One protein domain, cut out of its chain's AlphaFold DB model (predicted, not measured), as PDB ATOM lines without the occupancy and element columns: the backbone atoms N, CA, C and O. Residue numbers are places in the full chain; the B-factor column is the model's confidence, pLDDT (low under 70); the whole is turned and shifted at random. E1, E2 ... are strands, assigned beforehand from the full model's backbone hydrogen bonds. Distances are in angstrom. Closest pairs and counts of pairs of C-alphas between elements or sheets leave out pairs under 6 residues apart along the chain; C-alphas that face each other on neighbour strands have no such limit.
ATOM      1  N   SER A  36      30.506  52.740   5.338       92.44
ATOM      2  CA  SER A  36      31.309  52.468   6.529       92.44
ATOM      3  C   SER A  36      31.048  51.055   7.025       92.44
ATOM      4  O   SER A  36      29.890  50.653   7.140       92.44
ATOM      5  N   TYR A  37      32.108  50.337   7.377       91.69
ATOM      6  CA  TYR A  37      32.001  49.114   8.160       91.69
ATOM      7  C   TYR A  37      32.056  49.490   9.638       91.69
ATOM      8  O   TYR A  37      33.069  50.015  10.099       91.69
ATOM      9  N   LYS A  38      30.952  49.307  10.361       91.38
ATOM     10  CA  LYS A  38      30.848  49.719  11.765       91.38
ATOM     11  C   LYS A  38      30.058  48.711  12.582       91.38
ATOM     12  O   LYS A  38      29.324  47.888  12.029       91.38
ATOM     13  N   LYS A  39      30.198  48.803  13.903       92.19
ATOM     14  CA  LYS A  39      29.364  48.050  14.834       92.19
ATOM     15  C   LYS A  39      27.917  48.525  14.720       92.19
ATOM     16  O   LYS A  39      27.659  49.726  14.777       92.19
ATOM     17  N   VAL A  40      26.999  47.583  14.535       90.00
ATOM     18  CA  VAL A  40      25.557  47.840  14.412       90.00
ATOM     19  C   VAL A  40      24.766  47.310  15.602       90.00
ATOM     20  O   VAL A  40      23.745  47.894  15.941       90.00
ATOM     21  N   LEU A  41      25.257  46.260  16.263       89.00
ATOM     22  CA  LEU A  41      24.696  45.712  17.497       89.00
ATOM     23  C   LEU A  41      25.841  45.373  18.448       89.00
ATOM     24  O   LEU A  41      26.865  44.834  18.022       89.00
ATOM     25  N   SER A  42      25.669  45.694  19.726       89.75
ATOM     26  CA  SER A  42      26.618  45.304  20.769       89.75
ATOM     27  C   SER A  42      26.218  43.968  21.382       89.75
ATOM     28  O   SER A  42      25.037  43.627  21.434       89.75
ATOM     29  N   LYS A  43      27.215  43.242  21.881       90.12
ATOM     30  CA  LYS A  43      27.043  42.053  22.709       90.12
ATOM     31  C   LYS A  43      26.165  42.344  23.934       90.12
ATOM     32  O   LYS A  43      26.264  43.417  24.530       90.12
ATOM     33  N   GLY A  44      25.379  41.350  24.338       87.25
ATOM     34  CA  GLY A  44      24.532  41.369  25.531       87.25
ATOM     35  C   GLY A  44      23.046  41.523  25.215       87.25
ATOM     36  O   GLY A  44      22.610  41.284  24.089       87.25
ATOM     37  N   GLU A  45      22.268  41.915  26.226       86.56
ATOM     38  CA  GLU A  45      20.833  42.150  26.072       86.56
ATOM     39  C   GLU A  45      20.575  43.368  25.181       86.56
ATOM     40  O   GLU A  45      21.029  44.476  25.461       86.56
ATOM     41  N   GLN A  46      19.830  43.151  24.102       84.44
ATOM     42  CA  GLN A  46      19.393  44.181  23.171       84.44
ATOM     43  C   GLN A  46      17.883  44.070  22.981       84.44
ATOM     44  O   GLN A  46      17.341  42.975  22.823       84.44
ATOM     45  N   GLU A  47      17.197  45.208  22.981       84.31
ATOM     46  CA  GLU A  47      15.771  45.265  22.678       84.31
ATOM     47  C   GLU A  47      15.580  45.585  21.195       84.31
ATOM     48  O   GLU A  47      15.969  46.647  20.712       84.31
ATOM     49  N   ILE A  48      14.992  44.647  20.453       83.56
ATOM     50  CA  ILE A  48      14.751  44.776  19.015       83.56
ATOM     51  C   ILE A  48      13.266  44.529  18.777       83.56
ATOM     52  O   ILE A  48      12.748  43.459  19.096       83.56
ATOM     53  N   ALA A  49      12.572  45.526  18.220       79.00
ATOM     54  CA  ALA A  49      11.131  45.469  17.956       79.00
ATOM     55  C   ALA A  49      10.288  45.048  19.187       79.00
ATOM     56  O   ALA A  49       9.336  44.277  19.060       79.00
ATOM     57  N   GLY A  50      10.662  45.525  20.383       79.62
ATOM     58  CA  GLY A  50       9.962  45.244  21.646       79.62
ATOM     59  C   GLY A  50      10.222  43.856  22.243       79.62
ATOM     60  O   GLY A  50       9.559  43.465  23.203       79.62
ATOM     61  N   LYS A  51      11.162  43.080  21.686       82.62
ATOM     62  CA  LYS A  51      11.599  41.786  22.226       82.62
ATOM     63  C   LYS A  51      13.052  41.869  22.678       82.62
ATOM     64  O   LYS A  51      13.889  42.457  21.993       82.62
ATOM     65  N   LYS A  52      13.346  41.256  23.824       84.56
ATOM     66  CA  LYS A  52      14.711  41.131  24.339       84.56
ATOM     67  C   LYS A  52      15.418  39.958  23.675       84.56
ATOM     68  O   LYS A  52      14.910  38.840  23.702       84.56
ATOM     69  N   TYR A  53      16.597  40.231  23.140       82.69
ATOM     70  CA  TYR A  53      17.500  39.253  22.552       82.69
ATOM     71  C   TYR A  53      18.843  39.315  23.266       82.69
ATOM     72  O   TYR A  53      19.291  40.402  23.628       82.69
ATOM     73  N   ASN A  54      19.496  38.169  23.453       85.88
ATOM     74  CA  ASN A  54      20.863  38.139  23.957       85.88
ATOM     75  C   ASN A  54      21.818  37.879  22.795       85.88
ATOM     76  O   ASN A  54      21.832  36.809  22.192       85.88
ATOM     77  N   VAL A  55      22.605  38.895  22.462       86.44
ATOM     78  CA  VAL A  55      23.563  38.852  21.364       86.44
ATOM     79  C   VAL A  55      24.899  38.340  21.901       86.44
ATOM     80  O   VAL A  55      25.515  38.989  22.744       86.44
ATOM     81  N   GLU A  56      25.385  37.199  21.408       84.06
ATOM     82  CA  GLU A  56      26.624  36.584  21.924       84.06
ATOM     83  C   GLU A  56      27.883  37.423  21.672       84.06
ATOM     84  O   GLU A  56      28.796  37.438  22.503       84.06
ATOM     85  N   ASN A  57      27.941  38.107  20.526       86.31
ATOM     86  CA  ASN A  57      29.114  38.827  20.036       86.31
ATOM     87  C   ASN A  57      28.721  40.151  19.374       86.31
ATOM     88  O   ASN A  57      27.650  40.259  18.783       86.31
ATOM     89  N   ASP A  58      29.621  41.137  19.417       89.81
ATOM     90  CA  ASP A  58      29.442  42.395  18.690       89.81
ATOM     91  C   ASP A  58      29.235  42.126  17.192       89.81
ATOM     92  O   ASP A  58      30.001  41.394  16.558       89.81
ATOM     93  N   VAL A  59      28.213  42.752  16.614       88.56
ATOM     94  CA  VAL A  59      27.842  42.559  15.212       88.56
ATOM     95  C   VAL A  59      28.275  43.762  14.403       88.56
ATOM     96  O   VAL A  59      27.907  44.901  14.702       88.56
ATOM     97  N   TYR A  60      29.030  43.505  13.344       89.75
ATOM     98  CA  TYR A  60      29.521  44.520  12.426       89.75
ATOM     99  C   TYR A  60      28.879  44.340  11.058       89.75
ATOM    100  O   TYR A  60      28.714  43.221  10.573       89.75
ATOM    101  N   ALA A  61      28.531  45.454  10.423       89.56
ATOM    102  CA  ALA A  61      27.979  45.447   9.079       89.56
ATOM    103  C   ALA A  61      28.457  46.658   8.279       89.56
ATOM    104  O   ALA A  61      28.752  47.730   8.819       89.56
ATOM    105  N   THR A  62      28.508  46.482   6.960       90.25
ATOM    106  CA  THR A  62      28.691  47.592   6.026       90.25
ATOM    107  C   THR A  62      27.369  48.329   5.890       90.25
ATOM    108  O   THR A  62      26.367  47.730   5.499       90.25
ATOM    109  N   VAL A  63      27.376  49.623   6.184       91.19
ATOM    110  CA  VAL A  63      26.216  50.507   6.049       91.19
ATOM    111  C   VAL A  63      26.560  51.695   5.168       91.19
ATOM    112  O   VAL A  63      27.713  52.137   5.125       91.19
ATOM    113  N   LYS A  64      25.561  52.229   4.469       91.06
ATOM    114  CA  LYS A  64      25.703  53.491   3.746       91.06
ATOM    115  C   LYS A  64      25.820  54.632   4.757       91.06
ATOM    116  O   LYS A  64      25.039  54.711   5.704       91.06
ATOM    117  N   LYS A  65      26.810  55.506   4.594       91.38
ATOM    118  CA  LYS A  65      26.979  56.669   5.470       91.38
ATOM    119  C   LYS A  65      25.762  57.586   5.346       91.38
ATOM    120  O   LYS A  65      25.246  57.792   4.251       91.38
ATOM    121  N   GLY A  66      25.302  58.109   6.480       87.25
ATOM    122  CA  GLY A  66      24.083  58.919   6.565       87.25
ATOM    123  C   GLY A  66      22.774  58.120   6.580       87.25
ATOM    124  O   GLY A  66      21.716  58.728   6.673       87.25
ATOM    125  N   GLN A  67      22.826  56.784   6.517       86.12
ATOM    126  CA  GLN A  67      21.652  55.924   6.632       86.12
ATOM    127  C   GLN A  67      21.828  54.938   7.788       86.12
ATOM    128  O   GLN A  67      22.883  54.318   7.949       86.12
ATOM    129  N   GLU A  68      20.785  54.784   8.597       83.81
ATOM    130  CA  GLU A  68      20.766  53.784   9.660       83.81
ATOM    131  C   GLU A  68      20.318  52.420   9.118       83.81
ATOM    132  O   GLU A  68      19.403  52.353   8.286       83.81
ATOM    133  N   PRO A  69      20.971  51.322   9.537       84.62
ATOM    134  CA  PRO A  69      20.560  49.980   9.155       84.62
ATOM    135  C   PRO A  69      19.228  49.623   9.821       84.62
ATOM    136  O   PRO A  69      19.008  49.924  10.994       84.62
ATOM    137  N   LYS A  70      18.354  48.929   9.093       85.75
ATOM    138  CA  LYS A  70      17.111  48.401   9.658       85.75
ATOM    139  C   LYS A  70      17.394  47.050  10.296       85.75
ATOM    140  O   LYS A  70      17.826  46.117   9.627       85.75
ATOM    141  N   ILE A  71      17.146  46.940  11.593       85.31
ATOM    142  CA  ILE A  71      17.329  45.697  12.341       85.31
ATOM    143  C   ILE A  71      15.956  45.051  12.507       85.31
ATOM    144  O   ILE A  71      15.021  45.678  12.998       85.31
ATOM    145  N   SER A  72      15.833  43.801  12.074       83.00
ATOM    146  CA  SER A  72      14.600  43.020  12.182       83.00
ATOM    147  C   SER A  72      14.889  41.664  12.813       83.00
ATOM    148  O   SER A  72      16.004  41.157  12.717       83.00
ATOM    149  N   ALA A  73      13.892  41.073  13.463       80.00
ATOM    150  CA  ALA A  73      13.991  39.724  14.004       80.00
ATOM    151  C   ALA A  73      13.096  38.783  13.192       80.00
ATOM    152  O   ALA A  73      11.899  39.041  13.041       80.00
ATOM    153  N   LYS A  74      13.672  37.701  12.662       75.31
ATOM    154  CA  LYS A  74      12.967  36.691  11.869       75.31
ATOM    155  C   LYS A  74      13.456  35.302  12.273       75.31
ATOM    156  O   LYS A  74      14.659  35.071  12.282       75.31
ATOM    157  N   ASP A  75      12.537  34.403  12.616       70.19
ATOM    158  CA  ASP A  75      12.823  32.986  12.904       70.19
ATOM    159  C   ASP A  75      13.948  32.759  13.941       70.19
ATOM    160  O   ASP A  75      14.899  32.017  13.688       70.19
ATOM    161  N   ASP A  76      13.869  33.432  15.098       74.19
ATOM    162  CA  ASP A  76      14.896  33.403  16.161       74.19
ATOM    163  C   ASP A  76      16.304  33.840  15.677       74.19
ATOM    164  O   ASP A  76      17.340  33.429  16.203       74.19
ATOM    165  N   GLN A  77      16.367  34.684  14.644       77.62
ATOM    166  CA  GLN A  77      17.594  35.331  14.184       77.62
ATOM    167  C   GLN A  77      17.391  36.835  14.050       77.62
ATOM    168  O   GLN A  77      16.365  37.313  13.561       77.62
ATOM    169  N   ILE A  78      18.412  37.589  14.443       82.38
ATOM    170  CA  ILE A  78      18.477  39.022  14.178       82.38
ATOM    171  C   ILE A  78      19.055  39.195  12.776       82.38
ATOM    172  O   ILE A  78      20.170  38.752  12.508       82.38
ATOM    173  N   VAL A  79      18.296  39.830  11.886       84.94
ATOM    174  CA  VAL A  79      18.680  40.141  10.507       84.94
ATOM    175  C   VAL A  79      18.907  41.642  10.386       84.94
ATOM    176  O   VAL A  79      18.011  42.447  10.659       84.94
ATOM    177  N   ILE A  80      20.109  42.017   9.950       86.06
ATOM    178  CA  ILE A  80      20.476  43.409   9.687       86.06
ATOM    179  C   ILE A  80      20.278  43.685   8.198       86.06
ATOM    180  O   ILE A  80      21.057  43.227   7.361       86.06
ATOM    181  N   ASP A  81      19.243  44.453   7.868       85.44
ATOM    182  CA  ASP A  81      19.001  44.954   6.520       85.44
ATOM    183  C   ASP A  81      19.707  46.304   6.333       85.44
ATOM    184  O   ASP A  81      19.320  47.346   6.873       85.44
ATOM    185  N   ASN A  82      20.788  46.274   5.559       82.31
ATOM    186  CA  ASN A  82      21.560  47.450   5.172       82.31
ATOM    187  C   ASN A  82      21.148  48.014   3.799       82.31
ATOM    188  O   ASN A  82      21.800  48.937   3.309       82.31
ATOM    189  N   GLY A  83      20.096  47.474   3.169       80.69
ATOM    190  CA  GLY A  83      19.630  47.875   1.841       80.69
ATOM    191  C   GLY A  83      20.592  47.516   0.704       80.69
ATOM    192  O   GLY A  83      20.449  48.038  -0.403       80.69
ATOM    193  N   LEU A  84      21.591  46.662   0.961       83.50
ATOM    194  CA  LEU A  84      22.583  46.249  -0.028       83.50
ATOM    195  C   LEU A  84      22.229  44.886  -0.613       83.50
ATOM    196  O   LEU A  84      21.886  43.944   0.097       83.50
ATOM    197  N   LYS A  85      22.355  44.772  -1.936       85.19
ATOM    198  CA  LYS A  85      22.211  43.494  -2.634       85.19
ATOM    199  C   LYS A  85      23.480  42.666  -2.464       85.19
ATOM    200  O   LYS A  85      24.588  43.199  -2.531       85.19
ATOM    201  N   THR A  86      23.318  41.363  -2.280       86.56
ATOM    202  CA  THR A  86      24.437  40.421  -2.279       86.56
ATOM    203  C   THR A  86      24.815  40.055  -3.713       86.56
ATOM    204  O   THR A  86      23.984  40.070  -4.619       86.56
ATOM    205  N   VAL A  87      26.089  39.722  -3.931       88.31
ATOM    206  CA  VAL A  87      26.583  39.306  -5.256       88.31
ATOM    207  C   VAL A  87      26.190  37.866  -5.612       88.31
ATOM    208  O   VAL A  87      26.373  37.442  -6.747       88.31
ATOM    209  N   SER A  88      25.664  37.102  -4.650       88.25
ATOM    210  CA  SER A  88      25.209  35.724  -4.837       88.25
ATOM    211  C   SER A  88      24.167  35.346  -3.773       88.25
ATOM    212  O   SER A  88      24.321  35.761  -2.619       88.25
ATOM    213  N   PRO A  89      23.163  34.506  -4.102       86.19
ATOM    214  CA  PRO A  89      22.223  33.945  -3.125       86.19
ATOM    215  C   PRO A  89      22.891  33.132  -2.006       86.19
ATOM    216  O   PRO A  89      22.334  33.003  -0.919       86.19
ATOM    217  N   ASN A  90      24.091  32.597  -2.254       87.50
ATOM    218  CA  ASN A  90      24.837  31.807  -1.270       87.50
ATOM    219  C   ASN A  90      25.456  32.669  -0.160       87.50
ATOM    220  O   ASN A  90      25.805  32.155   0.904       87.50
ATOM    221  N   ILE A  91      25.595  33.977  -0.392       82.00
ATOM    222  CA  ILE A  91      26.080  34.916   0.616       82.00
ATOM    223  C   ILE A  91      24.884  35.314   1.467       82.00
ATOM    224  O   ILE A  91      24.041  36.110   1.051       82.00
ATOM    225  N   LYS A  92      24.807  34.732   2.663       74.19
ATOM    226  CA  LYS A  92      23.753  35.058   3.618       74.19
ATOM    227  C   LYS A  92      23.928  36.501   4.110       74.19
ATOM    228  O   LYS A  92      25.065  36.925   4.335       74.19
ATOM    229  N   PRO A  93      22.830  37.256   4.284       72.62
ATOM    230  CA  PRO A  93      22.889  38.554   4.946       72.62
ATOM    231  C   PRO A  93      23.451  38.387   6.362       72.62
ATOM    232  O   PRO A  93      23.364  37.301   6.937       72.62
ATOM    233  N   THR A  94      24.026  39.452   6.926       73.69
ATOM    234  CA  THR A  94      24.546  39.432   8.296       73.69
ATOM    235  C   THR A  94      23.404  39.092   9.254       73.69
ATOM    236  O   THR A  94      22.542  39.930   9.527       73.69
ATOM    237  N   SER A  95      23.390  37.846   9.730       71.56
ATOM    238  CA  SER A  95      22.445  37.363  10.724       71.56
ATOM    239  C   SER A  95      23.181  36.805  11.932       71.56
ATOM    240  O   SER A  95      24.255  36.211  11.811       71.56
ATOM    241  N   VAL A  96      22.604  37.026  13.108       71.94
ATOM    242  CA  VAL A  96      23.109  36.473  14.366       71.94
ATOM    243  C   VAL A  96      22.040  35.569  14.941       71.94
ATOM    244  O   VAL A  96      20.870  35.951  15.020       71.94
ATOM    245  N   LYS A  97      22.448  34.344  15.282       64.06
ATOM    246  CA  LYS A  97      21.579  33.391  15.967       64.06
ATOM    247  C   LYS A  97      21.251  33.929  17.351       64.06
ATOM    248  O   LYS A  97      22.147  34.368  18.063       64.06
ATOM    249  N   ASP A  98      19.976  33.870  17.704       63.16
ATOM    250  CA  ASP A  98      19.528  34.135  19.058       63.16
ATOM    251  C   ASP A  98      19.957  32.973  19.959       63.16
ATOM    252  O   ASP A  98      19.472  31.845  19.821       63.16
TER     253      ASP A  98
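This is residues 36 to 98 of the 159 residues of the protein "DUF1958 domain-containing protein" of Streptococcus thermophilus M17PTZA496 (UniProt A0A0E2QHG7). A pair of strands, E1 and E4, stands only partly face to face with a three-strand sheet, E5 E6 E7, and the small hairpin of E2 and E3 crosses one end of both. From E6 a long loop runs to E7, and its residues 86 to 91 stick out. The printed part has 63 residues, with no named helix and seven named strands in the order E1 to E7, and its class is all strand. The largest sheet has the order E5 - E6 - E7, all antiparallel; the other two sheets, E1 - E4 and E2 - E3, are antiparallel pairs. The whole is compact and rounded, with a radius of gyration of the C-alphas of 11.6 A and spans of 31 by 27 by 19 A.

E1, residues 36 to 41, is the antiparallel neighbour of E4, residues 59 to 64, with N 38 and O 61 at 3.1 A, within hydrogen-bond range. E1 runs on into E2, residues 44 to 48, across a break of 2 residues at 96 degrees, and the two meet only through their link. E2 forms an antiparallel hairpin with E3, residues 51 to 55; N 46 and O 53, 2.8 A apart, are within hydrogen-bond range. E5, residues 70 to 74, E6, residues 77 to 81, and E7, residues 95 to 97, form a meander, each strand the antiparallel neighbour of the one before. E5 and E6 are a hairpin with N 72 and O 79 within hydrogen-bond range at 2.9 A. E6 and E7 are also a hairpin, with N 78 and O 96 within range at 3.0 A. E6 is the inner strand; E5 and E7 are edge strands. Between the sheets, the closest C-alphas of E2 and E5 are those of Ile 48 and Ser 72, 7.1 A apart. Those of E3 and E7 are Val 55 and Val 96, 7.4 A; those of E4 and E6 are Ala 61 and Ile 80, 7.8 A. E1 and E5 are apart.

E1 begins at C-alpha 36, (31.309, 52.468, 6.529), and measures 14.5 A from first to last C-alpha. E2 and E3 measure 12.2 A and 12.3 A, and E4 16.0 A. E5 begins at C-alpha 70, (17.111, 48.401, 9.658), and measures 12.6 A; E6 measures 12.4 A. E7 measures 6.6 A and ends at C-alpha 97, (21.579, 33.391, 15.967).

The two C-alphas farthest apart are those of Gly 50 and Val 87, 32.2 A. The printed part has no cut. The link from E6 to E7 is long, with 13 residues, 82 to 94; the other links between successive strands are tight. The mean pLDDT of the printed part is 83.8, and residues 97 to 98 are under 70.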